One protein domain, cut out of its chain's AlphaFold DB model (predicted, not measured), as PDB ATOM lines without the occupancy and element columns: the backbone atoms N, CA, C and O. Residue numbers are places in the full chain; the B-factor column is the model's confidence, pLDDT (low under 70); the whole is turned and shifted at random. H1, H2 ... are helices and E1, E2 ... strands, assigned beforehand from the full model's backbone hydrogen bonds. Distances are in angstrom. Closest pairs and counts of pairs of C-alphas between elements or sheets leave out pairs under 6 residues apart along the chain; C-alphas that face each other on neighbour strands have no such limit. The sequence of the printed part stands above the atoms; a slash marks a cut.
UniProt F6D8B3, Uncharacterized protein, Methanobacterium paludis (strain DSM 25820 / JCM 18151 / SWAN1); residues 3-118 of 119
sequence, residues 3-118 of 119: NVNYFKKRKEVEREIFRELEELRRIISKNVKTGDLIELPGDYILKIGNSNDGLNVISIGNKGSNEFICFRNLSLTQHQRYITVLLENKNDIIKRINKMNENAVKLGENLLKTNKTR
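Overview. This is residues 3 to 118 of the 119 residues of an uncharacterized protein of Methanobacterium paludis (strain DSM 25820 / JCM 18151 / SWAN1) (UniProt F6D8B3). A small four-stranded sheet, with short helix H2 across one face, makes a compact body from which two long helices stick out at opposite ends, H1 with residues 3 to 12 and H3 with residues 102 to 116. Between these arms, residues 24 to 31 of H1 and 90 to 101 of H3 overlap side by side, running the same way, and both helices pack on the sheet, H1 with its residues 24 to 30 and H3 with its residues 92 to 100. The printed part has 116 residues in the order H1 E1 E2 E3 E4 H2 H3, of mixed class, with the antiparallel sheet ordered E1 E2 E3 E4. It is loose, with a radius of gyration of the C-alphas of 17.7 A, and spans 74 by 30 by 27 A.

Along the chain. The sheet holds E1, residues 37 to 40, E2, residues 44 to 50, 19.4 A long, E3, residues 56 to 62, 19.7 A, and E4, residues 68 to 70. H1, residues 3 to 31, runs 42.6 A from C-alpha 3 at (-16.752, -13.752, -26.291). H2 is residues 80 to 88, 12.0 A. H3, residues 90 to 116, runs 40.1 A to C-alpha 116 at (43.034, 19.342, -45.579).

Arrangement. The strands form a meander, each the antiparallel neighbour of the one before. N 38 and O 46 of E1 and E2 are 2.9 A apart, N 47 and O 59 of E2 and E3 2.8 A, and N 60 and O 69 of E3 and E4 2.9 A, within hydrogen-bond range. With H1, H2 and H3 on one face, the sheet makes two layers. H2 lies over E2 and E3 at a height over the sheet of 9.8 A. H1 and H3 touch at a shallow tilt of 6 degrees, with residues 24 to 31 of H1 and 90 to 101 of H3 alone; their closest C-alphas, of Asn 31 and Ile 97, are 6.8 A apart. H1 touches H2 at a steep tilt of 59 degrees, C-alphas of Leu 21 and Leu 87 being closest at 7.3 A. In H1, H2 and H3 every O i to N i+4 pair is within hydrogen-bond range.

Size, cuts and confidence. The C-alphas of Asn 3 and Arg 118, the two farthest apart, are 74.2 A apart. The printed part has no cut and no long link. The model's pLDDT is under 70 at residues 3 to 4, 50 to 56, 72 and 116 to 118.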
ATOM      1  N   ASN A   3     -17.109 -14.529 -25.091       58.88
ATOM      2  CA  ASN A   3     -16.752 -13.752 -26.291       58.88
ATOM      3  C   ASN A   3     -16.383 -12.281 -26.022       58.88
ATOM      4  O   ASN A   3     -15.542 -11.718 -26.723       58.88
ATOM      5  N   VAL A   4     -16.968 -11.655 -24.994       61.50
ATOM      6  CA  VAL A   4     -16.656 -10.259 -24.628       61.50
ATOM      7  C   VAL A   4     -15.228 -10.149 -24.084       61.50
ATOM      8  O   VAL A   4     -14.526  -9.176 -24.364       61.50
ATOM      9  N   ASN A   5     -14.770 -11.179 -23.365       76.69
ATOM     10  CA  ASN A   5     -13.425 -11.230 -22.801       76.69
ATOM     11  C   ASN A   5     -12.367 -11.416 -23.903       76.69
ATOM     12  O   ASN A   5     -11.364 -10.704 -23.936       76.69
ATOM     13  N   TYR A   6     -12.636 -12.292 -24.881       84.38
ATOM     14  CA  TYR A   6     -11.734 -12.503 -26.017       84.38
ATOM     15  C   TYR A   6     -11.574 -11.247 -26.886       84.38
ATOM     16  O   TYR A   6     -10.458 -10.872 -27.245       84.38
ATOM     17  N   PHE A   7     -12.675 -10.548 -27.183       85.12
ATOM     18  CA  PHE A   7     -12.625  -9.323 -27.981       85.12
ATOM     19  C   PHE A   7     -11.854  -8.197 -27.283       85.12
ATOM     20  O   PHE A   7     -11.076  -7.484 -27.922       85.12
ATOM     21  N   LYS A   8     -12.027  -8.054 -25.962       87.88
ATOM     22  CA  LYS A   8     -11.272  -7.082 -25.165       87.88
ATOM     23  C   LYS A   8      -9.776  -7.406 -25.165       87.88
ATOM     24  O   LYS A   8      -8.978  -6.537 -25.507       87.88
ATOM     25  N   LYS A   9      -9.415  -8.665 -24.893       89.38
ATOM     26  CA  LYS A   9      -8.023  -9.135 -24.903       89.38
ATOM     27  C   LYS A   9      -7.358  -8.928 -26.265       89.38
ATOM     28  O   LYS A   9      -6.234  -8.446 -26.342       89.38
ATOM     29  N   ARG A  10      -8.071  -9.221 -27.357       85.62
ATOM     30  CA  ARG A  10      -7.582  -8.976 -28.720       85.62
ATOM     31  C   ARG A  10      -7.269  -7.497 -28.962       85.62
ATOM     32  O   ARG A  10      -6.207  -7.187 -29.489       85.62
ATOM     33  N   LYS A  11      -8.165  -6.590 -28.561       87.44
ATOM     34  CA  LYS A  11      -7.939  -5.142 -28.699       87.44
ATOM     35  C   LYS A  11      -6.737  -4.652 -27.895       87.44
ATOM     36  O   LYS A  11      -6.053  -3.736 -28.336       87.44
ATOM     37  N   GLU A  12      -6.504  -5.216 -26.714       90.56
ATOM     38  CA  GLU A  12      -5.335  -4.886 -25.892       90.56
ATOM     39  C   GLU A  12      -4.036  -5.283 -26.606       90.56
ATOM     40  O   GLU A  12      -3.158  -4.437 -26.769       90.56
ATOM     41  N   VAL A  13      -3.970  -6.504 -27.150       88.75
ATOM     42  CA  VAL A  13      -2.821  -6.981 -27.941       88.75
ATOM     43  C   VAL A  13      -2.593  -6.124 -29.192       88.75
ATOM     44  O   VAL A  13      -1.469  -5.715 -29.467       88.75
ATOM     45  N   GLU A  14      -3.653  -5.805 -29.943       87.56
ATOM     46  CA  GLU A  14      -3.553  -4.958 -31.142       87.56
ATOM     47  C   GLU A  14      -2.996  -3.561 -30.816       87.56
ATOM     48  O   GLU A  14      -2.175  -3.030 -31.567       87.56
ATOM     49  N   ARG A  15      -3.392  -2.974 -29.678       88.56
ATOM     50  CA  ARG A  15      -2.866  -1.675 -29.226       88.56
ATOM     51  C   ARG A  15      -1.391  -1.740 -28.858       88.56
ATOM     52  O   ARG A  15      -0.658  -0.806 -29.175       88.56
ATOM     53  N   GLU A  16      -0.964  -2.802 -28.183       90.88
ATOM     54  CA  GLU A  16       0.436  -2.981 -27.796       90.88
ATOM     55  C   GLU A  16       1.329  -3.140 -29.030       90.88
ATOM     56  O   GLU A  16       2.297  -2.398 -29.185       90.88
ATOM     57  N   ILE A  17       0.929  -3.998 -29.971       89.25
ATOM     58  CA  ILE A  17       1.614  -4.168 -31.259       89.25
ATOM     59  C   ILE A  17       1.716  -2.836 -32.004       89.25
ATOM     60  O   ILE A  17       2.790  -2.470 -32.480       89.25
ATOM     61  N   PHE A  18       0.618  -2.080 -32.085       86.38
ATOM     62  CA  PHE A  18       0.629  -0.771 -32.735       86.38
ATOM     63  C   PHE A  18       1.607   0.201 -32.059       86.38
ATOM     64  O   PHE A  18       2.336   0.915 -32.747       86.38
ATOM     65  N   ARG A  19       1.664   0.210 -30.721       88.69
ATOM     66  CA  ARG A  19       2.599   1.050 -29.961       88.69
ATOM     67  C   ARG A  19       4.053   0.711 -30.291       88.69
ATOM     68  O   ARG A  19       4.837   1.622 -30.544       88.69
ATOM     69  N   GLU A  20       4.396  -0.573 -30.309       89.88
ATOM     70  CA  GLU A  20       5.750  -1.050 -30.620       89.88
ATOM     71  C   GLU A  20       6.166  -0.703 -32.061       89.88
ATOM     72  O   GLU A  20       7.279  -0.228 -32.298       89.88
ATOM     73  N   LEU A  21       5.255  -0.870 -33.025       86.38
ATOM     74  CA  LEU A  21       5.495  -0.501 -34.424       86.38
ATOM     75  C   LEU A  21       5.662   1.014 -34.604       86.38
ATOM     76  O   LEU A  21       6.511   1.450 -35.382       86.38
ATOM     77  N   GLU A  22       4.883   1.823 -33.887       85.06
ATOM     78  CA  GLU A  22       4.987   3.284 -33.932       85.06
ATOM     79  C   GLU A  22       6.288   3.786 -33.284       85.06
ATOM     80  O   GLU A  22       6.909   4.725 -33.788       85.06
ATOM     81  N   GLU A  23       6.745   3.153 -32.203       88.12
ATOM     82  CA  GLU A  23       8.053   3.445 -31.611       88.12
ATOM     83  C   GLU A  23       9.182   3.138 -32.600       88.12
ATOM     84  O   GLU A  23      10.019   4.003 -32.877       88.12
ATOM     85  N   LEU A  24       9.165   1.938 -33.191       86.56
ATOM     86  CA  LEU A  24      10.125   1.547 -34.218       86.56
ATOM     87  C   LEU A  24      10.095   2.535 -35.393       86.56
ATOM     88  O   LEU A  24      11.150   2.981 -35.847       86.56
ATOM     89  N   ARG A  25       8.896   2.960 -35.821       83.44
ATOM     90  CA  ARG A  25       8.728   3.974 -36.867       83.44
ATOM     91  C   ARG A  25       9.462   5.263 -36.529       83.44
ATOM     92  O   ARG A  25      10.224   5.766 -37.347       83.44
ATOM     93  N   ARG A  26       9.260   5.790 -35.323       84.56
ATOM     94  CA  ARG A  26       9.883   7.045 -34.878       84.56
ATOM     95  C   ARG A  26      11.401   6.955 -34.822       84.56
ATOM     96  O   ARG A  26      12.069   7.891 -35.258       84.56
ATOM     97  N   ILE A  27      11.943   5.850 -34.305       87.38
ATOM     98  CA  ILE A  27      13.396   5.640 -34.237       87.38
ATOM     99  C   ILE A  27      13.983   5.658 -35.642       87.38
ATOM    100  O   ILE A  27      14.933   6.391 -35.904       87.38
ATOM    101  N   ILE A  28      13.390   4.889 -36.547       83.12
ATOM    102  CA  ILE A  28      13.847   4.791 -37.924       83.12
ATOM    103  C   ILE A  28      13.737   6.164 -38.610       83.12
ATOM    104  O   ILE A  28      14.749   6.712 -39.031       83.12
ATOM    105  N   SER A  29      12.562   6.798 -38.624       79.19
ATOM    106  CA  SER A  29      12.353   8.092 -39.296       79.19
ATOM    107  C   SER A  29      13.282   9.214 -38.814       79.19
ATOM    108  O   SER A  29      13.518  10.151 -39.575       79.19
ATOM    109  N   LYS A  30      13.792   9.147 -37.575       83.81
ATOM    110  CA  LYS A  30      14.748  10.118 -37.013       83.81
ATOM    111  C   LYS A  30      16.201   9.844 -37.417       83.81
ATOM    112  O   LYS A  30      17.001  10.774 -37.445       83.81
ATOM    113  N   ASN A  31      16.552   8.584 -37.660       83.75
ATOM    114  CA  ASN A  31      17.943   8.137 -37.730       83.75
ATOM    115  C   ASN A  31      18.368   7.607 -39.101       83.75
ATOM    116  O   ASN A  31      19.537   7.287 -39.262       83.75
ATOM    117  N   VAL A  32      17.465   7.502 -40.071       82.44
ATOM    118  CA  VAL A  32      17.797   7.114 -41.449       82.44
ATOM    119  C   VAL A  32      17.219   8.102 -42.449       82.44
ATOM    120  O   VAL A  32      16.265   8.830 -42.160       82.44
ATOM    121  N   LYS A  33      17.837   8.152 -43.626       80.44
ATOM    122  CA  LYS A  33      17.463   9.028 -44.731       80.44
ATOM    123  C   LYS A  33      16.637   8.267 -45.759       80.44
ATOM    124  O   LYS A  33      16.727   7.051 -45.903       80.44
ATOM    125  N   THR A  34      15.849   9.011 -46.521       81.25
ATOM    126  CA  THR A  34      15.142   8.463 -47.678       81.25
ATOM    127  C   THR A  34      16.126   7.849 -48.667       81.25
ATOM    128  O   THR A  34      17.124   8.468 -49.028       81.25
ATOM    129  N   GLY A  35      15.821   6.629 -49.101       77.44
ATOM    130  CA  GLY A  35      16.686   5.801 -49.937       77.44
ATOM    131  C   GLY A  35      17.476   4.747 -49.161       77.44
ATOM    132  O   GLY A  35      17.927   3.788 -49.784       77.44
ATOM    133  N   ASP A  36      17.595   4.865 -47.834       84.56
ATOM    134  CA  ASP A  36      18.292   3.868 -47.024       84.56
ATOM    135  C   ASP A  36      17.555   2.518 -47.034       84.56
ATOM    136  O   ASP A  36      16.318   2.442 -47.027       84.56
ATOM    137  N   LEU A  37      18.346   1.442 -47.035       86.69
ATOM    138  CA  LEU A  37      17.886   0.057 -47.040       86.69
ATOM    139  C   LEU A  37      18.482  -0.695 -45.851       86.69
ATOM    140  O   LEU A  37      19.681  -0.607 -45.586       86.69
ATOM    141  N   ILE A  38      17.651  -1.479 -45.170       88.06
ATOM    142  CA  ILE A  38      18.071  -2.380 -44.098       88.06
ATOM    143  C   ILE A  38      17.621  -3.785 -44.470       88.06
ATOM    144  O   ILE A  38      16.427  -4.069 -44.557       88.06
ATOM    145  N   GLU A  39      18.584  -4.675 -44.673       88.44
ATOM    146  CA  GLU A  39      18.297  -6.088 -44.883       88.44
ATOM    147  C   GLU A  39      18.031  -6.802 -43.557       88.44
ATOM    148  O   GLU A  39      18.776  -6.629 -42.586       88.44
ATOM    149  N   LEU A  40      16.996  -7.637 -43.555       87.50
ATOM    150  CA  LEU A  40      16.574  -8.468 -42.436       87.50
ATOM    151  C   LEU A  40      16.708  -9.965 -42.747       87.50
ATOM    152  O   LEU A  40      16.738 -10.350 -43.920       87.50
ATOM    153  N   PRO A  41      16.753 -10.824 -41.708       83.88
ATOM    154  CA  PRO A  41      16.690 -12.273 -41.880       83.88
ATOM    155  C   PRO A  41      15.449 -12.706 -42.665       83.88
ATOM    156  O   PRO A  41      14.403 -12.083 -42.531       83.88
ATOM    157  N   GLY A  42      15.545 -13.796 -43.433       79.50
ATOM    158  CA  GLY A  42      14.400 -14.381 -44.148       79.50
ATOM    159  C   GLY A  42      14.011 -13.664 -45.444       79.50
ATOM    160  O   GLY A  42      12.838 -13.663 -45.808       79.50
ATOM    161  N   ASP A  43      14.983 -13.052 -46.124       86.62
ATOM    162  CA  ASP A  43      14.787 -12.306 -47.371       86.62
ATOM    163  C   ASP A  43      13.826 -11.126 -47.230       86.62
ATOM    164  O   ASP A  43      13.030 -10.860 -48.124       86.62
ATOM    165  N   TYR A  44      13.897 -10.382 -46.127       88.50
ATOM    166  CA  TYR A  44      13.143  -9.137 -45.981       88.50
ATOM    167  C   TYR A  44      14.047  -7.923 -46.115       88.50
ATOM    168  O   TYR A  44      15.226  -7.944 -45.755       88.50
ATOM    169  N   ILE A  45      13.473  -6.840 -46.621       89.00
ATOM    170  CA  ILE A  45      14.111  -5.531 -46.672       89.00
ATOM    171  C   ILE A  45      13.155  -4.502 -46.089       89.00
ATOM    172  O   ILE A  45      11.973  -4.461 -46.438       89.00
ATOM    173  N   LEU A  46      13.695  -3.641 -45.230       88.06
ATOM    174  CA  LEU A  46      13.086  -2.365 -44.883       88.06
ATOM    175  C   LEU A  46      13.677  -1.295 -45.785       88.06
ATOM    176  O   LEU A  46      14.894  -1.123 -45.849       88.06
ATOM    177  N   LYS A  47      12.800  -0.555 -46.451       85.38
ATOM    178  CA  LYS A  47      13.146   0.601 -47.265       85.38
ATOM    179  C   LYS A  47      12.581   1.859 -46.630       85.38
ATOM    180  O   LYS A  47      11.407   1.892 -46.255       85.38
ATOM    181  N   ILE A  48      13.413   2.890 -46.547       80.50
ATOM    182  CA  ILE A  48      12.996   4.221 -46.111       80.50
ATOM    183  C   ILE A  48      12.661   5.042 -47.345       80.50
ATOM    184  O   ILE A  48      13.502   5.266 -48.215       80.50
ATOM    185  N   GLY A  49      11.406   5.458 -47.443       72.69
ATOM    186  CA  GLY A  49      10.892   6.311 -48.506       72.69
ATOM    187  C   GLY A  49      10.296   7.594 -47.941       72.69
ATOM    188  O   GLY A  49      10.023   7.689 -46.749       72.69
ATOM    189  N   ASN A  50      10.022   8.559 -48.813       63.50
ATOM    190  CA  ASN A  50       9.096   9.645 -48.497       63.50
ATOM    191  C   ASN A  50       7.695   9.226 -48.951       63.50
ATOM    192  O   ASN A  50       7.544   8.750 -50.077       63.50
ATOM    193  N   SER A  51       6.668   9.415 -48.121       64.75
ATOM    194  CA  SER A  51       5.301   9.474 -48.647       64.75
ATOM    195  C   SER A  51       5.049  10.798 -49.359       64.75
ATOM    196  O   SER A  51       5.764  11.782 -49.172       64.75
ATOM    197  N   ASN A  52       3.977  10.827 -50.149       57.47
ATOM    198  CA  ASN A  52       3.510  12.022 -50.857       57.47
ATOM    199  C   ASN A  52       3.197  13.210 -49.922       57.47
ATOM    200  O   ASN A  52       3.121  14.340 -50.388       57.47
ATOM    201  N   ASP A  53       3.025  12.971 -48.619       62.62
ATOM    202  CA  ASP A  53       2.819  13.992 -47.580       62.62
ATOM    203  C   ASP A  53       4.137  14.487 -46.934       62.62
ATOM    204  O   ASP A  53       4.105  15.229 -45.955       62.62
ATOM    205  N   GLY A  54       5.299  14.073 -47.455       57.28
ATOM    206  CA  GLY A  54       6.620  14.492 -46.973       57.28
ATOM    207  C   GLY A  54       7.095  13.794 -45.696       57.28
ATOM    208  O   GLY A  54       8.150  14.139 -45.169       57.28
ATOM    209  N   LEU A  55       6.350  12.811 -45.186       59.00
ATOM    210  CA  LEU A  55       6.764  12.046 -44.014       59.00
ATOM    211  C   LEU A  55       7.647  10.858 -44.424       59.00
ATOM    212  O   LEU A  55       7.355  10.150 -45.386       59.00
ATOM    213  N   ASN A  56       8.712  10.602 -43.658       64.50
ATOM    214  CA  ASN A  56       9.518   9.389 -43.817       64.50
ATOM    215  C   ASN A  56       8.624   8.171 -43.534       64.50
ATOM    216  O   ASN A  56       8.174   7.970 -42.399       64.50
ATOM    217  N   VAL A  57       8.361   7.363 -44.556       70.50
ATOM    218  CA  VAL A  57       7.631   6.102 -44.458       70.50
ATOM    219  C   VAL A  57       8.606   4.954 -44.545       70.50
ATOM    220  O   VAL A  57       9.564   4.959 -45.312       70.50
ATOM    221  N   ILE A  58       8.328   3.949 -43.732       76.44
ATOM    222  CA  ILE A  58       9.071   2.706 -43.716       76.44
ATOM    223  C   ILE A  58       8.185   1.698 -44.391       76.44
ATOM    224  O   ILE A  58       7.029   1.513 -43.989       76.44
ATOM    225  N   SER A  59       8.737   1.064 -45.408       83.31
ATOM    226  CA  SER A  59       8.064  -0.003 -46.110       83.31
ATOM    227  C   SER A  59       8.862  -1.283 -45.950       83.31
ATOM    228  O   SER A  59      10.083  -1.280 -46.089       83.31
ATOM    229  N   ILE A  60       8.172  -2.373 -45.641       86.88
ATOM    230  CA  ILE A  60       8.755  -3.708 -45.565       86.88
ATOM    231  C   ILE A  60       8.273  -4.530 -46.754       86.88
ATOM    232  O   ILE A  60       7.092  -4.499 -47.099       86.88
ATOM    233  N   GLY A  61       9.194  -5.248 -47.380       85.88
ATOM    234  CA  GLY A  61       8.913  -6.160 -48.480       85.88
ATOM    235  C   GLY A  61       9.820  -7.378 -48.407       85.88
ATOM    236  O   GLY A  61      10.819  -7.379 -47.679       85.88
ATOM    237  N   ASN A  62       9.468  -8.426 -49.144       86.56
ATOM    238  CA  ASN A  62      10.385  -9.532 -49.379       86.56
ATOM    239  C   ASN A  62      11.331  -9.167 -50.540       86.56
ATOM    240  O   ASN A  62      10.906  -8.518 -51.494       86.56
ATOM    241  N   LYS A  63      12.599  -9.586 -50.489       80.81
ATOM    242  CA  LYS A  63      13.618  -9.335 -51.524       80.81
ATOM    243  C   LYS A  63      13.171  -9.807 -52.909       80.81
ATOM    244  O   LYS A  63      13.554  -9.197 -53.900       80.81
ATOM    245  N   GLY A  64      12.363 -10.867 -52.972       74.81
ATOM    246  CA  GLY A  64      11.813 -11.406 -54.216       74.81
ATOM    247  C   GLY A  64      10.497 -10.768 -54.675       74.81
ATOM    248  O   GLY A  64       9.986 -11.152 -55.723       74.81
ATOM    249  N   SER A  65       9.920  -9.830 -53.916       76.94
ATOM    250  CA  SER A  65       8.636  -9.202 -54.241       76.94
ATOM    251  C   SER A  65       8.799  -7.733 -54.614       76.94
ATOM    252  O   SER A  65       9.478  -6.984 -53.919       76.94
ATOM    253  N   ASN A  66       8.060  -7.288 -55.630       70.94
ATOM    254  CA  ASN A  66       7.880  -5.859 -55.916       70.94
ATOM    255  C   ASN A  66       6.887  -5.179 -54.951       70.94
ATOM    256  O   ASN A  66       6.597  -3.991 -55.094       70.94
ATOM    257  N   GLU A  67       6.352  -5.921 -53.982       74.00
ATOM    258  CA  GLU A  67       5.379  -5.432 -53.016       74.00
ATOM    259  C   GLU A  67       6.069  -4.940 -51.746       74.00
ATOM    260  O   GLU A  67       6.810  -5.661 -51.077       74.00
ATOM    261  N   PHE A  68       5.776  -3.693 -51.395       80.44
ATOM    262  CA  PHE A  68       6.231  -3.064 -50.169       80.44
ATOM    263  C   PHE A  68       5.018  -2.571 -49.394       80.44
ATOM    264  O   PHE A  68       4.193  -1.823 -49.920       80.44
ATOM    265  N   ILE A  69       4.925  -2.957 -48.126       81.06
ATOM    266  CA  ILE A  69       3.844  -2.528 -47.243       81.06
ATOM    267  C   ILE A  69       4.384  -1.498 -46.268       81.06
ATOM    268  O   ILE A  69       5.337  -1.737 -45.526       81.06
ATOM    269  N   CYS A  70       3.756  -0.331 -46.275       79.06
ATOM    270  CA  CYS A  70       4.089   0.769 -45.387       79.06
ATOM    271  C   CYS A  70       3.629   0.481 -43.955       79.06
ATOM    272  O   CYS A  70       2.540  -0.053 -43.754       79.06
ATOM    273  N   PHE A  71       4.380   0.942 -42.950       74.31
ATOM    274  CA  PHE A  71       4.019   0.751 -41.533       74.31
ATOM    275  C   PHE A  71       2.640   1.320 -41.172       74.31
ATOM    276  O   PHE A  71       1.969   0.807 -40.285       74.31
ATOM    277  N   ARG A  72       2.186   2.353 -41.893       69.81
ATOM    278  CA  ARG A  72       0.843   2.938 -41.733       69.81
ATOM    279  C   ARG A  72      -0.287   2.014 -42.187       69.81
ATOM    280  O   ARG A  72      -1.417   2.198 -41.754       69.81
ATOM    281  N   ASN A  73       0.024   1.040 -43.036       72.19
ATOM    282  CA  ASN A  73      -0.935   0.114 -43.624       72.19
ATOM    283  C   ASN A  73      -0.907  -1.253 -42.917       72.19
ATOM    284  O   ASN A  73      -1.611  -2.165 -43.335       72.19
ATOM    285  N   LEU A  74      -0.106  -1.423 -41.856       72.75
ATOM    286  CA  LEU A  74       0.025  -2.693 -41.141       72.75
ATOM    287  C   LEU A  74      -1.193  -2.955 -40.246       72.75
ATOM    288  O   LEU A  74      -1.215  -2.603 -39.070       72.75
ATOM    289  N   SER A  75      -2.203  -3.618 -40.803       74.69
ATOM    290  CA  SER A  75      -3.249  -4.273 -40.017       74.69
ATOM    291  C   SER A  75      -2.777  -5.650 -39.546       74.69
ATOM    292  O   SER A  75      -2.281  -6.444 -40.354       74.69
ATOM    293  N   LEU A  76      -2.987  -5.964 -38.258       72.25
ATOM    294  CA  LEU A  76      -2.609  -7.252 -37.662       72.25
ATOM    295  C   LEU A  76      -3.174  -8.446 -38.440       72.25
ATOM    296  O   LEU A  76      -2.506  -9.465 -38.566       72.25
ATOM    297  N   THR A  77      -4.378  -8.310 -38.999       74.69
ATOM    298  CA  THR A  77      -5.055  -9.392 -39.726       74.69
ATOM    299  C   THR A  77      -4.557  -9.584 -41.154       74.69
ATOM    300  O   THR A  77      -4.622 -10.695 -41.667       74.69
ATOM    301  N   GLN A  78      -4.082  -8.526 -41.812       80.69
ATOM    302  CA  GLN A  78      -3.721  -8.562 -43.236       80.69
ATOM    303  C   GLN A  78      -2.224  -8.776 -43.451       80.69
ATOM    304  O   GLN A  78      -1.809  -9.337 -44.462       80.69
ATOM    305  N   HIS A  79      -1.404  -8.341 -42.496       85.75
ATOM    306  CA  HIS A  79       0.047  -8.279 -42.658       85.75
ATOM    307  C   HIS A  79       0.795  -8.891 -41.472       85.75
ATOM    308  O   HIS A  79       1.920  -8.487 -41.176       85.75
ATOM    309  N   GLN A  80       0.195  -9.892 -40.816       85.81
ATOM    310  CA  GLN A  80       0.743 -10.548 -39.626       85.81
ATOM    311  C   GLN A  80       2.211 -10.950 -39.805       85.81
ATOM    312  O   GLN A  80       3.042 -10.611 -38.973       85.81
ATOM    313  N   ARG A  81       2.549 -11.589 -40.933       87.62
ATOM    314  CA  ARG A  81       3.919 -12.029 -41.244       87.62
ATOM    315  C   ARG A  81       4.931 -10.878 -41.204       87.62
ATOM    316  O   ARG A  81       6.008 -11.033 -40.643       87.62
ATOM    317  N   TYR A  82       4.587  -9.725 -41.774       87.75
ATOM    318  CA  TYR A  82       5.470  -8.556 -41.792       87.75
ATOM    319  C   TYR A  82       5.583  -7.903 -40.415       87.75
ATOM    320  O   TYR A  82       6.673  -7.506 -40.015       87.75
ATOM    321  N   ILE A  83       4.479  -7.843 -39.670       88.31
ATOM    322  CA  ILE A  83       4.469  -7.343 -38.290       88.31
ATOM    323  C   ILE A  83       5.371  -8.205 -37.405       88.31
ATOM    324  O   ILE A  83       6.208  -7.665 -36.687       88.31
ATOM    325  N   THR A  84       5.251  -9.530 -37.499       89.44
ATOM    326  CA  THR A  84       6.087 -10.477 -36.755       89.44
ATOM    327  C   THR A  84       7.566 -10.252 -37.046       89.44
ATOM    328  O   THR A  84       8.333 -10.030 -36.115       89.44
ATOM    329  N   VAL A  85       7.955 -10.185 -38.324       90.19
ATOM    330  CA  VAL A  85       9.351  -9.932 -38.717       90.19
ATOM    331  C   VAL A  85       9.878  -8.629 -38.117       90.19
ATOM    332  O   VAL A  85      10.993  -8.600 -37.601       90.19
ATOM    333  N   LEU A  86       9.092  -7.553 -38.144       89.69
ATOM    334  CA  LEU A  86       9.505  -6.264 -37.587       89.69
ATOM    335  C   LEU A  86       9.710  -6.307 -36.077       89.69
ATOM    336  O   LEU A  86      10.703  -5.778 -35.582       89.69
ATOM    337  N   LEU A  87       8.774  -6.917 -35.355       90.50
ATOM    338  CA  LEU A  87       8.826  -6.974 -33.899       90.50
ATOM    339  C   LEU A  87       9.937  -7.907 -33.414       90.50
ATOM    340  O   LEU A  87      10.711  -7.522 -32.540       90.50
ATOM    341  N   GLU A  88      10.082  -9.084 -34.025       93.00
ATOM    342  CA  GLU A  88      11.144 -10.041 -33.691       93.00
ATOM    343  C   GLU A  88      12.541  -9.475 -33.972       93.00
ATOM    344  O   GLU A  88      13.487  -9.749 -33.236       93.00
ATOM    345  N   ASN A  89      12.672  -8.631 -35.001       91.62
ATOM    346  CA  ASN A  89      13.949  -8.040 -35.398       91.62
ATOM    347  C   ASN A  89      14.130  -6.589 -34.920       91.62
ATOM    348  O   ASN A  89      15.115  -5.955 -35.301       91.62
ATOM    349  N   LYS A  90      13.242  -6.053 -34.065       91.25
ATOM    350  CA  LYS A  90      13.261  -4.646 -33.606       91.25
ATOM    351  C   LYS A  90      14.653  -4.207 -33.141       91.25
ATOM    352  O   LYS A  90      15.174  -3.188 -33.590       91.25
ATOM    353  N   ASN A  91      15.281  -5.001 -32.277       92.19
ATOM    354  CA  ASN A  91      16.593  -4.678 -31.715       92.19
ATOM    355  C   ASN A  91      17.718  -4.744 -32.759       92.19
ATOM    356  O   ASN A  91      18.615  -3.899 -32.743       92.19
ATOM    357  N   ASP A  92      17.672  -5.710 -33.682       92.38
ATOM    358  CA  ASP A  92      18.670  -5.820 -34.753       92.38
ATOM    359  C   ASP A  92      18.549  -4.656 -35.745       92.38
ATOM    360  O   ASP A  92      19.558  -4.063 -36.129       92.38
ATOM    361  N   ILE A  93      17.318  -4.247 -36.077       90.88
ATOM    362  CA  ILE A  93      17.046  -3.059 -36.899       90.88
ATOM    363  C   ILE A  93      17.706  -1.824 -36.281       90.88
ATOM    364  O   ILE A  93      18.479  -1.132 -36.944       90.88
ATOM    365  N   ILE A  94      17.448  -1.570 -34.995       91.25
ATOM    366  CA  ILE A  94      18.003  -0.414 -34.277       91.25
ATOM    367  C   ILE A  94      19.537  -0.467 -34.269       91.25
ATOM    368  O   ILE A  94      20.203   0.533 -34.547       91.25
ATOM    369  N   LYS A  95      20.118  -1.643 -34.012       92.19
ATOM    370  CA  LYS A  95      21.571  -1.837 -34.017       92.19
ATOM    371  C   LYS A  95      22.191  -1.526 -35.381       92.19
ATOM    372  O   LYS A  95      23.233  -0.872 -35.448       92.19
ATOM    373  N   ARG A  96      21.562  -1.974 -36.470       91.06
ATOM    374  CA  ARG A  96      22.025  -1.707 -37.841       91.06
ATOM    375  C   ARG A  96      21.988  -0.220 -38.172       91.06
ATOM    376  O   ARG A  96      22.960   0.281 -38.728       91.06
ATOM    377  N   ILE A  97      20.936   0.485 -37.762       90.62
ATOM    378  CA  ILE A  97      20.805   1.939 -37.951       90.62
ATOM    379  C   ILE A  97      21.930   2.691 -37.248       90.62
ATOM    380  O   ILE A  97      22.595   3.524 -37.864       90.62
ATOM    381  N   ASN A  98      22.200   2.360 -35.986       91.00
ATOM    382  CA  ASN A  98      23.287   2.995 -35.242       91.00
ATOM    383  C   ASN A  98      24.634   2.780 -35.945       91.00
ATOM    384  O   ASN A  98      25.380   3.733 -36.157       91.00
ATOM    385  N   LYS A  99      24.901   1.555 -36.414       91.69
ATOM    386  CA  LYS A  99      26.120   1.237 -37.169       91.69
ATOM    387  C   LYS A  99      26.211   2.001 -38.495       91.69
ATOM    388  O   LYS A  99      27.293   2.458 -38.858       91.69
ATOM    389  N   MET A 100      25.104   2.144 -39.225       89.81
ATOM    390  CA  MET A 100      25.060   2.942 -40.457       89.81
ATOM    391  C   MET A 100      25.430   4.401 -40.181       89.81
ATOM    392  O   MET A 100      26.280   4.957 -40.877       89.81
ATOM    393  N   ASN A 101      24.866   4.991 -39.127       90.00
ATOM    394  CA  ASN A 101      25.148   6.370 -38.740       90.00
ATOM    395  C   ASN A 101      26.594   6.570 -38.282       90.00
ATOM    396  O   ASN A 101      27.252   7.505 -38.733       90.00
ATOM    397  N   GLU A 102      27.127   5.668 -37.455       93.00
ATOM    398  CA  GLU A 102      28.539   5.693 -37.058       93.00
ATOM    399  C   GLU A 102      29.474   5.637 -38.271       93.00
ATOM    400  O   GLU A 102      30.452   6.382 -38.349       93.00
ATOM    401  N   ASN A 103      29.171   4.770 -39.240       91.44
ATOM    402  CA  ASN A 103      29.960   4.648 -40.462       91.44
ATOM    403  C   ASN A 103      29.886   5.916 -41.321       91.44
ATOM    404  O   ASN A 103      30.911   6.348 -41.849       91.44
ATOM    405  N   ALA A 104      28.706   6.532 -41.436       89.56
ATOM    406  CA  ALA A 104      28.527   7.781 -42.172       89.56
ATOM    407  C   ALA A 104      29.343   8.930 -41.555       89.56
ATOM    408  O   ALA A 104      29.996   9.678 -42.285       89.56
ATOM    409  N   VAL A 105      29.368   9.033 -40.221       91.81
ATOM    410  CA  VAL A 105      30.188  10.025 -39.504       91.81
ATOM    411  C   VAL A 105      31.677   9.788 -39.762       91.81
ATOM    412  O   VAL A 105      32.366  10.701 -40.215       91.81
ATOM    413  N   LYS A 106      32.163   8.553 -39.568       93.12
ATOM    414  CA  LYS A 106      33.576   8.197 -39.806       93.12
ATOM    415  C   LYS A 106      34.017   8.501 -41.238       93.12
ATOM    416  O   LYS A 106      35.117   9.007 -41.457       93.12
ATOM    417  N   LEU A 107      33.164   8.209 -42.221       92.81
ATOM    418  CA  LEU A 107      33.439   8.527 -43.619       92.81
ATOM    419  C   LEU A 107      33.573  10.041 -43.829       92.81
ATOM    420  O   LEU A 107      34.535  10.484 -44.454       92.81
ATOM    421  N   GLY A 108      32.653  10.833 -43.270       91.25
ATOM    422  CA  GLY A 108      32.709  12.294 -43.334       91.25
ATOM    423  C   GLY A 108      33.990  12.870 -42.722       91.25
ATOM    424  O   GLY A 108      34.652  13.701 -43.343       91.25
ATOM    425  N   GLU A 109      34.392  12.385 -41.546       93.81
ATOM    426  CA  GLU A 109      35.635  12.804 -40.886       93.81
ATOM    427  C   GLU A 109      36.880  12.495 -41.725       93.81
ATOM    428  O   GLU A 109      37.778  13.334 -41.842       93.81
ATOM    429  N   ASN A 110      36.934  11.308 -42.333       92.50
ATOM    430  CA  ASN A 110      38.052  10.905 -43.184       92.50
ATOM    431  C   ASN A 110      38.163  11.794 -44.427       92.50
ATOM    432  O   ASN A 110      39.250  12.283 -44.728       92.50
ATOM    433  N   LEU A 111      37.042  12.074 -45.100       91.69
ATOM    434  CA  LEU A 111      37.014  12.950 -46.276       91.69
ATOM    435  C   LEU A 111      37.504  14.370 -45.950       91.69
ATOM    436  O   LEU A 111      38.283  14.949 -46.711       91.69
ATOM    437  N   LEU A 112      37.109  14.921 -44.798       91.75
ATOM    438  CA  LEU A 112      37.577  16.236 -44.346       91.75
ATOM    439  C   LEU A 112      39.089  16.255 -44.078       91.75
ATOM    440  O   LEU A 112      39.761  17.223 -44.438       91.75
ATOM    441  N   LYS A 113      39.641  15.195 -43.473       88.56
ATOM    442  CA  LYS A 113      41.088  15.074 -43.224       88.56
ATOM    443  C   LYS A 113      41.884  14.995 -44.527       88.56
ATOM    444  O   LYS A 113      42.878  15.705 -44.659       88.56
ATOM    445  N   THR A 114      41.433  14.186 -45.488       85.56
ATOM    446  CA  THR A 114      42.092  14.038 -46.797       85.56
ATOM    447  C   THR A 114      42.082  15.338 -47.600       85.56
ATOM    448  O   THR A 114      43.068  15.660 -48.254       85.56
ATOM    449  N   ASN A 115      41.006  16.125 -47.527       72.31
ATOM    450  CA  ASN A 115      40.952  17.416 -48.216       72.31
ATOM    451  C   ASN A 115      41.889  18.460 -47.591       72.31
ATOM    452  O   ASN A 115      42.518  19.205 -48.332       72.31
ATOM    453  N   LYS A 116      42.062  18.463 -46.261       68.62
ATOM    454  CA  LYS A 116      43.034  19.342 -45.579       68.62
ATOM    455  C   LYS A 116      44.496  19.023 -45.892       68.62
ATOM    456  O   LYS A 116      45.340  19.884 -45.714       68.62
ATOM    457  N   THR A 117      44.808  17.793 -46.303       62.47
ATOM    458  CA  THR A 117      46.178  17.386 -46.675       62.47
ATOM    459  C   THR A 117      46.501  17.650 -48.146       62.47
ATOM    460  O   THR A 117      47.644  17.472 -48.555       62.47
ATOM    461  N   ARG A 118      45.502  18.033 -48.951       57.25
ATOM    462  CA  ARG A 118      45.645  18.361 -50.380       57.25
ATOM    463  C   ARG A 118      45.742  19.869 -50.655       57.25
ATOM    464  O   ARG A 118      45.985  20.238 -51.800       57.25
TER     465      ARG A 118